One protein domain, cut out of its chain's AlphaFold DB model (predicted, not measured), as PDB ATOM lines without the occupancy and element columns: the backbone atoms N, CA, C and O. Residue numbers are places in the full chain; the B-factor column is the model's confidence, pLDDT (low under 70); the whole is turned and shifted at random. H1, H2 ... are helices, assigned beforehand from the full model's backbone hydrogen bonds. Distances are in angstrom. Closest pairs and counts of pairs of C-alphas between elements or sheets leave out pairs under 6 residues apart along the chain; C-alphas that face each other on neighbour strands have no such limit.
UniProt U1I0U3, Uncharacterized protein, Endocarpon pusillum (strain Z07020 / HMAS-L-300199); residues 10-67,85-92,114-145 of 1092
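This is residues 10 to 67, 85 to 92 and 114 to 145 of the 1092 residues of an uncharacterized protein of Endocarpon pusillum (strain Z07020 / HMAS-L-300199) (UniProt U1I0U3). What does the printed part look like? It is a long, loose bundle of three helices: long H1, shorter H2 folding back beside the last part of H1, and long H4 running beside both. Short H3 sits off the bundle and touches no helix. What are its make-up and size? The 98 printed residues hold four named helices, H1, H2, H3, H4 in chain order, and no named strand, class all helix; the radius of gyration of the C-alphas is 16.1 A and the spans are 52 by 28 by 21 A.

Where do the first helices run? H1, residues 10 to 41, starts with C-alpha 10 at (53.619, 9.451, -3.278) and is 46.1 A long; H2, residues 46 to 60, is 20.9 A long. Where are the others? H3 is residues 85 to 90, and H4, residues 114 to 143, is 38.5 A long, ending with C-alpha 143 at (37.943, 19.064, -0.072).

How do H1 and H2 stand? They form a helical hairpin over a tight link and touch, opposite ways at a shallow tilt of 26 degrees, H1 with residues 29 to 41 alone; the closest C-alphas, of Ala 40 and Lys 49, are 4.8 A apart. What does H4 touch? Its residues 127 to 141 alone touch H1, opposite ways at a shallow tilt of 21 degrees, the closest C-alphas, of Arg 26 and His 134, 5.8 A apart. Its residues 116 to 127 alone touch H2, the same way at a shallow tilt of 29 degrees, the closest C-alphas, of Val 50 and Gly 120, 5.1 A apart. Are the helix backbones complete? In H1, H2, H3 and H4 every O i to N i+4 pair is within hydrogen-bond range, and H4 has a kink of 32 degrees near residue 137.

Where is it cut? Residues 68 to 84 and 93 to 113 are not printed, with C-alpha gaps of 14.4 A and 22.9 A. Where is confidence low? The mean pLDDT of the printed part is 70.7, and residues 10 to 23, 25, 62 to 67, 85 to 92 and 133 to 145 are under 70.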
ATOM      1  N   THR A  10      53.461   8.896  -1.929       45.47
ATOM      2  CA  THR A  10      53.619   9.451  -3.278       45.47
ATOM      3  C   THR A  10      52.372  10.220  -3.716       45.47
ATOM      4  O   THR A  10      52.517  11.278  -4.317       45.47
ATOM      5  N   LEU A  11      51.162   9.778  -3.348       44.75
ATOM      6  CA  LEU A  11      49.929  10.546  -3.561       44.75
ATOM      7  C   LEU A  11      49.980  11.902  -2.846       44.75
ATOM      8  O   LEU A  11      49.794  12.917  -3.503       44.75
ATOM      9  N   LYS A  12      50.322  11.959  -1.548       52.34
ATOM     10  CA  LYS A  12      50.472  13.248  -0.841       52.34
ATOM     11  C   LYS A  12      51.541  14.153  -1.470       52.34
ATOM     12  O   LYS A  12      51.321  15.357  -1.563       52.34
ATOM     13  N   GLY A  13      52.655  13.591  -1.945       50.84
ATOM     14  CA  GLY A  13      53.689  14.339  -2.672       50.84
ATOM     15  C   GLY A  13      53.210  14.889  -4.021       50.84
ATOM     16  O   GLY A  13      53.431  16.059  -4.320       50.84
ATOM     17  N   ILE A  14      52.500  14.077  -4.812       50.00
ATOM     18  CA  ILE A  14      51.898  14.496  -6.088       50.00
ATOM     19  C   ILE A  14      50.839  15.576  -5.848       50.00
ATOM     20  O   ILE A  14      50.858  16.591  -6.539       50.00
ATOM     21  N   THR A  15      49.964  15.411  -4.852       52.72
ATOM     22  CA  THR A  15      48.956  16.416  -4.484       52.72
ATOM     23  C   THR A  15      49.611  17.733  -4.065       52.72
ATOM     24  O   THR A  15      49.189  18.780  -4.542       52.72
ATOM     25  N   ALA A  16      50.682  17.711  -3.263       56.09
ATOM     26  CA  ALA A  16      51.400  18.928  -2.870       56.09
ATOM     27  C   ALA A  16      52.029  19.668  -4.070       56.09
ATOM     28  O   ALA A  16      51.850  20.878  -4.208       56.09
ATOM     29  N   THR A  17      52.704  18.954  -4.978       58.22
ATOM     30  CA  THR A  17      53.267  19.553  -6.204       58.22
ATOM     31  C   THR A  17      52.168  20.068  -7.138       58.22
ATOM     32  O   THR A  17      52.303  21.143  -7.719       58.22
ATOM     33  N   LYS A  18      51.049  19.340  -7.254       49.81
ATOM     34  CA  LYS A  18      49.895  19.741  -8.068       49.81
ATOM     35  C   LYS A  18      49.205  20.988  -7.504       49.81
ATOM     36  O   LYS A  18      48.855  21.865  -8.282       49.81
ATOM     37  N   ILE A  19      49.084  21.115  -6.179       62.94
ATOM     38  CA  ILE A  19      48.599  22.336  -5.510       62.94
ATOM     39  C   ILE A  19      49.506  23.532  -5.838       62.94
ATOM     40  O   ILE A  19      48.996  24.604  -6.154       62.94
ATOM     41  N   ALA A  20      50.832  23.359  -5.807       64.88
ATOM     42  CA  ALA A  20      51.772  24.440  -6.109       64.88
ATOM     43  C   ALA A  20      51.665  24.938  -7.565       64.88
ATOM     44  O   ALA A  20      51.622  26.146  -7.795       64.88
ATOM     45  N   GLU A  21      51.563  24.032  -8.542       63.66
ATOM     46  CA  GLU A  21      51.415  24.425  -9.951       63.66
ATOM     47  C   GLU A  21      50.012  24.991 -10.251       63.66
ATOM     48  O   GLU A  21      49.904  25.973 -10.979       63.66
ATOM     49  N   VAL A  22      48.944  24.470  -9.626       60.22
ATOM     50  CA  VAL A  22      47.584  25.047  -9.723       60.22
ATOM     51  C   VAL A  22      47.535  26.465  -9.141       60.22
ATOM     52  O   VAL A  22      46.930  27.348  -9.746       60.22
ATOM     53  N   ALA A  23      48.209  26.724  -8.016       68.75
ATOM     54  CA  ALA A  23      48.296  28.063  -7.430       68.75
ATOM     55  C   ALA A  23      49.055  29.056  -8.335       68.75
ATOM     56  O   ALA A  23      48.676  30.225  -8.425       68.75
ATOM     57  N   LYS A  24      50.089  28.590  -9.048       74.06
ATOM     58  CA  LYS A  24      50.799  29.379 -10.065       74.06
ATOM     59  C   LYS A  24      49.909  29.668 -11.279       74.06
ATOM     60  O   LYS A  24      49.725  30.833 -11.616       74.06
ATOM     61  N   GLN A  25      49.284  28.643 -11.861       69.06
ATOM     62  CA  GLN A  25      48.348  28.790 -12.985       69.06
ATOM     63  C   GLN A  25      47.209  29.765 -12.654       69.06
ATOM     64  O   GLN A  25      46.872  30.613 -13.475       69.06
ATOM     65  N   ARG A  26      46.682  29.723 -11.422       74.50
ATOM     66  CA  ARG A  26      45.707  30.699 -10.916       74.50
ATOM     67  C   ARG A  26      46.253  32.136 -10.917       74.50
ATOM     68  O   ARG A  26      45.534  33.048 -11.307       74.50
ATOM     69  N   SER A  27      47.499  32.358 -10.496       76.31
ATOM     70  CA  SER A  27      48.121  33.694 -10.490       76.31
ATOM     71  C   SER A  27      48.284  34.271 -11.903       76.31
ATOM     72  O   SER A  27      48.009  35.454 -12.131       76.31
ATOM     73  N   ASP A  28      48.701  33.434 -12.852       77.25
ATOM     74  CA  ASP A  28      48.870  33.814 -14.258       77.25
ATOM     75  C   ASP A  28      47.495  34.089 -14.915       77.25
ATOM     76  O   ASP A  28      47.319  35.075 -15.641       77.25
ATOM     77  N   TYR A  29      46.483  33.284 -14.563       81.31
ATOM     78  CA  TYR A  29      45.089  33.453 -14.979       81.31
ATOM     79  C   TYR A  29      44.463  34.762 -14.468       81.31
ATOM     80  O   TYR A  29      43.992  35.564 -15.273       81.31
ATOM     81  N   GLU A  30      44.501  35.041 -13.157       81.31
ATOM     82  CA  GLU A  30      43.925  36.273 -12.579       81.31
ATOM     83  C   GLU A  30      44.582  37.548 -13.128       81.31
ATOM     84  O   GLU A  30      43.931  38.586 -13.259       81.31
ATOM     85  N   THR A  31      45.872  37.481 -13.470       82.69
ATOM     86  CA  THR A  31      46.591  38.600 -14.097       82.69
ATOM     87  C   THR A  31      46.072  38.857 -15.516       82.69
ATOM     88  O   THR A  31      45.789  39.999 -15.876       82.69
ATOM     89  N   SER A  32      45.868  37.793 -16.295       80.06
ATOM     90  CA  SER A  32      45.375  37.862 -17.679       80.06
ATOM     91  C   SER A  32      43.893  38.269 -17.758       80.06
ATOM     92  O   SER A  32      43.514  39.106 -18.582       80.06
ATOM     93  N   LYS A  33      43.067  37.744 -16.842       83.94
ATOM     94  CA  LYS A  33      41.665  38.132 -16.611       83.94
ATOM     95  C   LYS A  33      41.547  39.626 -16.308       83.94
ATOM     96  O   LYS A  33      40.767  40.314 -16.959       83.94
ATOM     97  N   ARG A  34      42.359  40.152 -15.380       84.44
ATOM     98  CA  ARG A  34      42.353  41.586 -15.044       84.44
ATOM     99  C   ARG A  34      42.703  42.459 -16.250       84.44
ATOM    100  O   ARG A  34      41.963  43.390 -16.540       84.44
ATOM    101  N   HIS A  35      43.757  42.112 -16.988       85.38
ATOM    102  CA  HIS A  35      44.158  42.855 -18.185       85.38
ATOM    103  C   HIS A  35      43.076  42.850 -19.285       85.38
ATOM    104  O   HIS A  35      42.875  43.857 -19.966       85.38
ATOM    105  N   THR A  36      42.334  41.747 -19.432       84.88
ATOM    106  CA  THR A  36      41.177  41.660 -20.340       84.88
ATOM    107  C   THR A  36      40.051  42.607 -19.920       84.88
ATOM    108  O   THR A  36      39.532  43.343 -20.758       84.88
ATOM    109  N   ILE A  37      39.715  42.643 -18.627       85.06
ATOM    110  CA  ILE A  37      38.690  43.544 -18.078       85.06
ATOM    111  C   ILE A  37      39.112  45.011 -18.252       85.06
ATOM    112  O   ILE A  37      38.345  45.796 -18.800       85.06
ATOM    113  N   GLU A  38      40.354  45.366 -17.904       84.69
ATOM    114  CA  GLU A  38      40.919  46.712 -18.106       84.69
ATOM    115  C   GLU A  38      40.860  47.145 -19.586       84.69
ATOM    116  O   GLU A  38      40.446  48.259 -19.904       84.69
ATOM    117  N   THR A  39      41.204  46.246 -20.517       84.44
ATOM    118  CA  THR A  39      41.157  46.513 -21.970       84.44
ATOM    119  C   THR A  39      39.730  46.758 -22.478       84.44
ATOM    120  O   THR A  39      39.524  47.567 -23.388       84.44
ATOM    121  N   ALA A  40      38.742  46.083 -21.885       84.44
ATOM    122  CA  ALA A  40      37.328  46.242 -22.201       84.44
ATOM    123  C   ALA A  40      36.709  47.495 -21.551       84.44
ATOM    124  O   ALA A  40      35.915  48.188 -22.185       84.44
ATOM    125  N   ASP A  41      37.089  47.834 -20.317       84.69
ATOM    126  CA  ASP A  41      36.652  49.052 -19.619       84.69
ATOM    127  C   ASP A  41      37.170  50.345 -20.276       84.69
ATOM    128  O   ASP A  41      36.580  51.409 -20.094       84.69
ATOM    129  N   HIS A  42      38.223  50.259 -21.097       84.75
ATOM    130  CA  HIS A  42      38.693  51.364 -21.935       84.75
ATOM    131  C   HIS A  42      37.872  51.603 -23.221       84.75
ATOM    132  O   HIS A  42      38.119  52.600 -23.902       84.75
ATOM    133  N   GLN A  43      36.903  50.745 -23.567       85.06
ATOM    134  CA  GLN A  43      36.065  50.923 -24.763       85.06
ATOM    135  C   GLN A  43      34.838  51.802 -24.473       85.06
ATOM    136  O   GLN A  43      34.137  51.604 -23.482       85.06
ATOM    137  N   THR A  44      34.546  52.762 -25.358       78.75
ATOM    138  CA  THR A  44      33.408  53.696 -25.209       78.75
ATOM    139  C   THR A  44      32.078  53.149 -25.729       78.75
ATOM    140  O   THR A  44      31.022  53.655 -25.357       78.75
ATOM    141  N   ASP A  45      32.128  52.145 -26.601       84.94
ATOM    142  CA  ASP A  45      30.980  51.472 -27.209       84.94
ATOM    143  C   ASP A  45      30.781  50.078 -26.583       84.94
ATOM    144  O   ASP A  45      31.745  49.364 -26.304       84.94
ATOM    145  N   LEU A  46      29.519  49.687 -26.379       83.56
ATOM    146  CA  LEU A  46      29.131  48.385 -25.834       83.56
ATOM    147  C   LEU A  46      29.601  47.225 -26.722       83.56
ATOM    148  O   LEU A  46      30.093  46.229 -26.199       83.56
ATOM    149  N   LEU A  47      29.466  47.338 -28.042       83.81
ATOM    150  CA  LEU A  47      29.814  46.264 -28.969       83.81
ATOM    151  C   LEU A  47      31.334  46.040 -28.995       83.81
ATOM    152  O   LEU A  47      31.799  44.914 -28.832       83.81
ATOM    153  N   SER A  48      32.107  47.122 -29.071       83.56
ATOM    154  CA  SER A  48      33.568  47.130 -28.927       83.56
ATOM    155  C   SER A  48      34.017  46.611 -27.558       83.56
ATOM    156  O   SER A  48      34.995  45.869 -27.480       83.56
ATOM    157  N   LYS A  49      33.287  46.926 -26.478       85.50
ATOM    158  CA  LYS A  49      33.551  46.390 -25.136       85.50
ATOM    159  C   LYS A  49      33.362  44.874 -25.069       85.50
ATOM    160  O   LYS A  49      34.248  44.173 -24.583       85.50
ATOM    161  N   VAL A  50      32.242  44.352 -25.575       84.81
ATOM    162  CA  VAL A  50      31.969  42.902 -25.587       84.81
ATOM    163  C   VAL A  50      32.935  42.177 -26.531       84.81
ATOM    164  O   VAL A  50      33.430  41.107 -26.182       84.81
ATOM    165  N   LYS A  51      33.307  42.785 -27.665       84.06
ATOM    166  CA  LYS A  51      34.353  42.270 -28.560       84.06
ATOM    167  C   LYS A  51      35.724  42.211 -27.875       84.06
ATOM    168  O   LYS A  51      36.392  41.189 -27.956       84.06
ATOM    169  N   ALA A  52      36.115  43.242 -27.122       83.19
ATOM    170  CA  ALA A  52      37.358  43.236 -26.348       83.19
ATOM    171  C   ALA A  52      37.371  42.157 -25.242       83.19
ATOM    172  O   ALA A  52      38.405  41.523 -25.023       83.19
ATOM    173  N   LEU A  53      36.229  41.900 -24.585       84.69
ATOM    174  CA  LEU A  53      36.069  40.774 -23.651       84.69
ATOM    175  C   LEU A  53      36.182  39.418 -24.361       84.69
ATOM    176  O   LEU A  53      36.846  38.518 -23.846       84.69
ATOM    177  N   PHE A  54      35.566  39.267 -25.536       84.50
ATOM    178  CA  PHE A  54      35.630  38.047 -26.344       84.50
ATOM    179  C   PHE A  54      37.067  37.756 -26.806       84.50
ATOM    180  O   PHE A  54      37.586  36.668 -26.551       84.50
ATOM    181  N   ASP A  55      37.747  38.746 -27.389       82.31
ATOM    182  CA  ASP A  55      39.139  38.642 -27.833       82.31
ATOM    183  C   ASP A  55      40.089  38.315 -26.670       82.31
ATOM    184  O   ASP A  55      40.993  37.489 -26.807       82.31
ATOM    185  N   GLY A  56      39.901  38.955 -25.510       82.62
ATOM    186  CA  GLY A  56      40.693  38.681 -24.311       82.62
ATOM    187  C   GLY A  56      40.447  37.280 -23.747       82.62
ATOM    188  O   GLY A  56      41.403  36.578 -23.421       82.62
ATOM    189  N   THR A  57      39.191  36.827 -23.729       83.00
ATOM    190  CA  THR A  57      38.820  35.452 -23.349       83.00
ATOM    191  C   THR A  57      39.475  34.430 -24.282       83.00
ATOM    192  O   THR A  57      40.116  33.494 -23.808       83.00
ATOM    193  N   CYS A  58      39.441  34.658 -25.600       79.44
ATOM    194  CA  CYS A  58      40.119  33.801 -26.576       79.44
ATOM    195  C   CYS A  58      41.635  33.718 -26.319       79.44
ATOM    196  O   CYS A  58      42.185  32.618 -26.282       79.44
ATOM    197  N   ARG A  59      42.305  34.851 -26.046       80.31
ATOM    198  CA  ARG A  59      43.743  34.881 -25.694       80.31
ATOM    199  C   ARG A  59      44.050  34.102 -24.413       80.31
ATOM    200  O   ARG A  59      45.060  33.406 -24.364       80.31
ATOM    201  N   ILE A  60      43.193  34.204 -23.395       79.56
ATOM    202  CA  ILE A  60      43.319  33.463 -22.127       79.56
ATOM    203  C   ILE A  60      43.176  31.948 -22.351       79.56
ATOM    204  O   ILE A  60      43.857  31.163 -21.695       79.56
ATOM    205  N   GLU A  61      42.343  31.535 -23.305       71.94
ATOM    206  CA  GLU A  61      42.148  30.131 -23.694       71.94
ATOM    207  C   GLU A  61      43.171  29.635 -24.735       71.94
ATOM    208  O   GLU A  61      43.073  28.508 -25.212       71.94
ATOM    209  N   GLY A  62      44.167  30.456 -25.093       60.16
ATOM    210  CA  GLY A  62      45.182  30.127 -26.100       60.16
ATOM    211  C   GLY A  62      44.655  30.071 -27.540       60.16
ATOM    212  O   GLY A  62      45.391  29.675 -28.440       60.16
ATOM    213  N   CYS A  63      43.404  30.476 -27.764       65.06
ATOM    214  CA  CYS A  63      42.747  30.476 -29.065       65.06
ATOM    215  C   CYS A  63      43.173  31.715 -29.881       65.06
ATOM    216  O   CYS A  63      43.113  32.836 -29.361       65.06
ATOM    217  N   PRO A  64      43.589  31.567 -31.154       57.78
ATOM    218  CA  PRO A  64      43.990  32.708 -31.976       57.78
ATOM    219  C   PRO A  64      42.840  33.696 -32.224       57.78
ATOM    220  O   PRO A  64      41.770  33.326 -32.704       57.78
ATOM    221  N   VAL A  65      43.083  34.979 -31.945       58.22
ATOM    222  CA  VAL A  65      42.143  36.063 -32.269       58.22
ATOM    223  C   VAL A  65      42.271  36.408 -33.749       58.22
ATOM    224  O   VAL A  65      43.306  36.903 -34.191       58.22
ATOM    225  N   SER A  66      41.209  36.148 -34.508       56.59
ATOM    226  CA  SER A  66      41.116  36.502 -35.925       56.59
ATOM    227  C   SER A  66      40.991  38.014 -36.095       56.59
ATOM    228  O   SER A  66      40.080  38.623 -35.542       56.59
ATOM    229  N   THR A  67      41.834  38.613 -36.932       50.41
ATOM    230  CA  THR A  67      41.532  39.915 -37.539       50.41
ATOM    231  C   THR A  67      40.368  39.759 -38.518       50.41
ATOM    232  O   THR A  67      40.338  38.788 -39.274       50.41
ATOM    233  N   GLU A  85      39.098  27.142 -39.381       47.81
ATOM    234  CA  GLU A  85      38.500  25.934 -38.790       47.81
ATOM    235  C   GLU A  85      39.346  25.356 -37.650       47.81
ATOM    236  O   GLU A  85      38.785  24.849 -36.684       47.81
ATOM    237  N   LEU A  86      40.676  25.444 -37.708       49.56
ATOM    238  CA  LEU A  86      41.545  25.052 -36.595       49.56
ATOM    239  C   LEU A  86      41.322  25.960 -35.376       49.56
ATOM    240  O   LEU A  86      41.301  25.456 -34.256       49.56
ATOM    241  N   VAL A  87      41.077  27.258 -35.590       54.06
ATOM    242  CA  VAL A  87      40.618  28.202 -34.557       54.06
ATOM    243  C   VAL A  87      39.223  27.828 -34.047       54.06
ATOM    244  O   VAL A  87      39.057  27.627 -32.847       54.06
ATOM    245  N   ASP A  88      38.223  27.673 -34.921       56.78
ATOM    246  CA  ASP A  88      36.845  27.343 -34.514       56.78
ATOM    247  C   ASP A  88      36.764  25.984 -33.776       56.78
ATOM    248  O   ASP A  88      35.966  25.837 -32.849       56.78
ATOM    249  N   ARG A  89      37.611  24.999 -34.119       55.81
ATOM    250  CA  ARG A  89      37.730  23.707 -33.408       55.81
ATOM    251  C   ARG A  89      38.519  23.791 -32.090       55.81
ATOM    252  O   ARG A  89      38.430  22.862 -31.292       55.81
ATOM    253  N   GLN A  90      39.295  24.854 -31.863       54.75
ATOM    254  CA  GLN A  90      39.932  25.153 -30.570       54.75
ATOM    255  C   GLN A  90      38.987  25.932 -29.640       54.75
ATOM    256  O   GLN A  90      39.043  25.754 -28.425       54.75
ATOM    257  N   LEU A  91      38.087  26.746 -30.203       61.84
ATOM    258  CA  LEU A  91      37.005  27.399 -29.468       61.84
ATOM    259  C   LEU A  91      35.963  26.378 -28.976       61.84
ATOM    260  O   LEU A  91      35.629  25.416 -29.666       61.84
ATOM    261  N   SER A  92      35.393  26.631 -27.797       69.88
ATOM    262  CA  SER A  92      34.208  25.910 -27.305       69.88
ATOM    263  C   SER A  92      32.945  26.286 -28.090       69.88
ATOM    264  O   SER A  92      32.888  27.337 -28.730       69.88
ATOM    265  N   ALA A 114      20.415  44.571 -24.917       79.69
ATOM    266  CA  ALA A 114      20.308  43.753 -23.710       79.69
ATOM    267  C   ALA A 114      21.027  42.405 -23.882       79.69
ATOM    268  O   ALA A 114      21.803  42.026 -23.010       79.69
ATOM    269  N   ILE A 115      20.869  41.753 -25.038       81.38
ATOM    270  CA  ILE A 115      21.539  40.486 -25.373       81.38
ATOM    271  C   ILE A 115      23.057  40.697 -25.491       81.38
ATOM    272  O   ILE A 115      23.830  39.900 -24.967       81.38
ATOM    273  N   LEU A 116      23.511  41.822 -26.062       83.12
ATOM    274  CA  LEU A 116      24.940  42.183 -26.035       83.12
ATOM    275  C   LEU A 116      25.488  42.340 -24.607       83.12
ATOM    276  O   LEU A 116      26.573  41.833 -24.317       83.12
ATOM    277  N   ARG A 117      24.756  43.007 -23.701       84.31
ATOM    278  CA  ARG A 117      25.155  43.085 -22.281       84.31
ATOM    279  C   ARG A 117      25.183  41.703 -21.644       84.31
ATOM    280  O   ARG A 117      26.175  41.383 -21.006       84.31
ATOM    281  N   GLN A 118      24.171  40.873 -21.891       82.19
ATOM    282  CA  GLN A 118      24.124  39.499 -21.400       82.19
ATOM    283  C   GLN A 118      25.325  38.680 -21.890       82.19
ATOM    284  O   GLN A 118      25.924  37.980 -21.087       82.19
ATOM    285  N   PHE A 119      25.745  38.795 -23.153       83.19
ATOM    286  CA  PHE A 119      26.957  38.126 -23.641       83.19
ATOM    287  C   PHE A 119      28.237  38.668 -22.992       83.19
ATOM    288  O   PHE A 119      29.154  37.892 -22.729       83.19
ATOM    289  N   GLY A 120      28.306  39.969 -22.699       81.50
ATOM    290  CA  GLY A 120      29.390  40.557 -21.906       81.50
ATOM    291  C   GLY A 120      29.422  40.017 -20.474       81.50
ATOM    292  O   GLY A 120      30.474  39.593 -20.003       81.50
ATOM    293  N   ASP A 121      28.266  39.963 -19.814       83.12
ATOM    294  CA  ASP A 121      28.092  39.423 -18.464       83.12
ATOM    295  C   ASP A 121      28.307  37.903 -18.420       83.12
ATOM    296  O   ASP A 121      28.803  37.394 -17.422       83.12
ATOM    297  N   GLU A 122      27.989  37.169 -19.490       79.62
ATOM    298  CA  GLU A 122      28.314  35.751 -19.664       79.62
ATOM    299  C   GLU A 122      29.809  35.536 -19.874       79.62
ATOM    300  O   GLU A 122      30.359  34.653 -19.239       79.62
ATOM    301  N   LEU A 123      30.494  36.344 -20.688       82.56
ATOM    302  CA  LEU A 123      31.952  36.259 -20.837       82.56
ATOM    303  C   LEU A 123      32.665  36.611 -19.524       82.56
ATOM    304  O   LEU A 123      33.591  35.916 -19.115       82.56
ATOM    305  N   LEU A 124      32.196  37.637 -18.806       83.81
ATOM    306  CA  LEU A 124      32.676  37.958 -17.459       83.81
ATOM    307  C   LEU A 124      32.352  36.841 -16.459       83.81
ATOM    308  O   LEU A 124      33.186  36.536 -15.611       83.81
ATOM    309  N   ARG A 125      31.183  36.199 -16.567       80.56
ATOM    310  CA  ARG A 125      30.794  35.048 -15.742       80.56
ATOM    311  C   ARG A 125      31.559  33.786 -16.114       80.56
ATOM    312  O   ARG A 125      31.835  33.028 -15.207       80.56
ATOM    313  N   ASP A 126      31.961  33.569 -17.358       76.88
ATOM    314  CA  ASP A 126      32.805  32.445 -17.777       76.88
ATOM    315  C   ASP A 126      34.250  32.663 -17.303       76.88
ATOM    316  O   ASP A 126      34.873  31.742 -16.772       76.88
ATOM    317  N   LEU A 127      34.765  33.897 -17.389       80.94
ATOM    318  CA  LEU A 127      36.043  34.285 -16.780       80.94
ATOM    319  C   LEU A 127      36.005  34.182 -15.245       80.94
ATOM    320  O   LEU A 127      36.981  33.767 -14.616       80.94
ATOM    321  N   GLU A 128      34.878  34.524 -14.618       80.81
ATOM    322  CA  GLU A 128      34.697  34.356 -13.179       80.81
ATOM    323  C   GLU A 128      34.449  32.888 -12.802       80.81
ATOM    324  O   GLU A 128      35.010  32.432 -11.826       80.81
ATOM    325  N   LEU A 129      33.732  32.083 -13.584       75.19
ATOM    326  CA  LEU A 129      33.533  30.649 -13.341       75.19
ATOM    327  C   LEU A 129      34.812  29.844 -13.577       75.19
ATOM    328  O   LEU A 129      35.004  28.822 -12.926       75.19
ATOM    329  N   LYS A 130      35.723  30.306 -14.440       73.31
ATOM    330  CA  LYS A 130      37.078  29.745 -14.579       73.31
ATOM    331  C   LYS A 130      38.007  30.226 -13.459       73.31
ATOM    332  O   LYS A 130      38.763  29.419 -12.929       73.31
ATOM    333  N   SER A 131      37.882  31.471 -12.996       78.94
ATOM    334  CA  SER A 131      38.514  31.963 -11.757       78.94
ATOM    335  C   SER A 131      38.071  31.159 -10.526       78.94
ATOM    336  O   SER A 131      38.904  30.562  -9.839       78.94
ATOM    337  N   GLN A 132      36.759  31.032 -10.317       72.50
ATOM    338  CA  GLN A 132      36.137  30.132  -9.354       72.50
ATOM    339  C   GLN A 132      36.511  28.679  -9.640       72.50
ATOM    340  O   GLN A 132      36.709  27.939  -8.698       72.50
ATOM    341  N   GLY A 133      36.715  28.263 -10.889       64.06
ATOM    342  CA  GLY A 133      37.210  26.935 -11.258       64.06
ATOM    343  C   GLY A 133      38.651  26.679 -10.805       64.06
ATOM    344  O   GLY A 133      38.959  25.589 -10.335       64.06
ATOM    345  N   HIS A 134      39.528  27.685 -10.843       66.50
ATOM    346  CA  HIS A 134      40.873  27.611 -10.265       66.50
ATOM    347  C   HIS A 134      40.835  27.671  -8.729       66.50
ATOM    348  O   HIS A 134      41.512  26.879  -8.071       66.50
ATOM    349  N   ILE A 135      39.994  28.535  -8.147       69.38
ATOM    350  CA  ILE A 135      39.711  28.578  -6.701       69.38
ATOM    351  C   ILE A 135      39.129  27.243  -6.226       69.38
ATOM    352  O   ILE A 135      39.500  26.776  -5.158       69.38
ATOM    353  N   HIS A 136      38.281  26.598  -7.025       54.06
ATOM    354  CA  HIS A 136      37.611  25.334  -6.744       54.06
ATOM    355  C   HIS A 136      38.450  24.125  -7.172       54.06
ATOM    356  O   HIS A 136      38.215  23.041  -6.670       54.06
ATOM    357  N   ALA A 137      39.503  24.265  -7.977       56.66
ATOM    358  CA  ALA A 137      40.547  23.247  -8.103       56.66
ATOM    359  C   ALA A 137      41.470  23.266  -6.870       56.66
ATOM    360  O   ALA A 137      41.825  22.217  -6.325       56.66
ATOM    361  N   GLU A 138      41.803  24.462  -6.376       62.09
ATOM    362  CA  GLU A 138      42.535  24.670  -5.124       62.09
ATOM    363  C   GLU A 138      41.698  24.225  -3.907       62.09
ATOM    364  O   GLU A 138      42.206  23.537  -3.021       62.09
ATOM    365  N   PHE A 139      40.404  24.552  -3.878       53.66
ATOM    366  CA  PHE A 139      39.454  24.153  -2.839       53.66
ATOM    367  C   PHE A 139      38.989  22.707  -2.992       53.66
ATOM    368  O   PHE A 139      38.888  22.054  -1.973       53.66
ATOM    369  N   PHE A 140      38.858  22.117  -4.184       45.16
ATOM    370  CA  PHE A 140      38.619  20.668  -4.303       45.16
ATOM    371  C   PHE A 140      39.856  19.855  -3.898       45.16
ATOM    372  O   PHE A 140      39.732  18.773  -3.338       45.16
ATOM    373  N   SER A 141      41.067  20.403  -4.060       51.06
ATOM    374  CA  SER A 141      42.277  19.818  -3.460       51.06
ATOM    375  C   SER A 141      42.261  19.891  -1.922       51.06
ATOM    376  O   SER A 141      42.811  19.007  -1.262       51.06
ATOM    377  N   LYS A 142      41.594  20.898  -1.338       55.84
ATOM    378  CA  LYS A 142      41.316  20.983   0.109       55.84
ATOM    379  C   LYS A 142      40.146  20.071   0.515       55.84
ATOM    380  O   LYS A 142      40.301  19.346   1.485       55.84
ATOM    381  N   LEU A 143      39.079  19.968  -0.283       42.81
ATOM    382  CA  LEU A 143      37.943  19.064  -0.072       42.81
ATOM    383  C   LEU A 143      38.339  17.595  -0.181       42.81
ATOM    384  O   LEU A 143      37.845  16.793   0.583       42.81
ATOM    385  N   VAL A 144      39.292  17.198  -1.025       47.34
ATOM    386  CA  VAL A 144      39.849  15.825  -0.983       47.34
ATOM    387  C   VAL A 144      40.641  15.568   0.320       47.34
ATOM    388  O   VAL A 144      40.958  14.427   0.652       47.34
ATOM    389  N   THR A 145      40.914  16.617   1.102       49.00
ATOM    390  CA  THR A 145      41.454  16.556   2.474       49.00
ATOM    391  C   THR A 145      40.357  16.702   3.554       49.00
ATOM    392  O   THR A 145      40.652  16.498   4.727       49.00
TER     393      THR A 145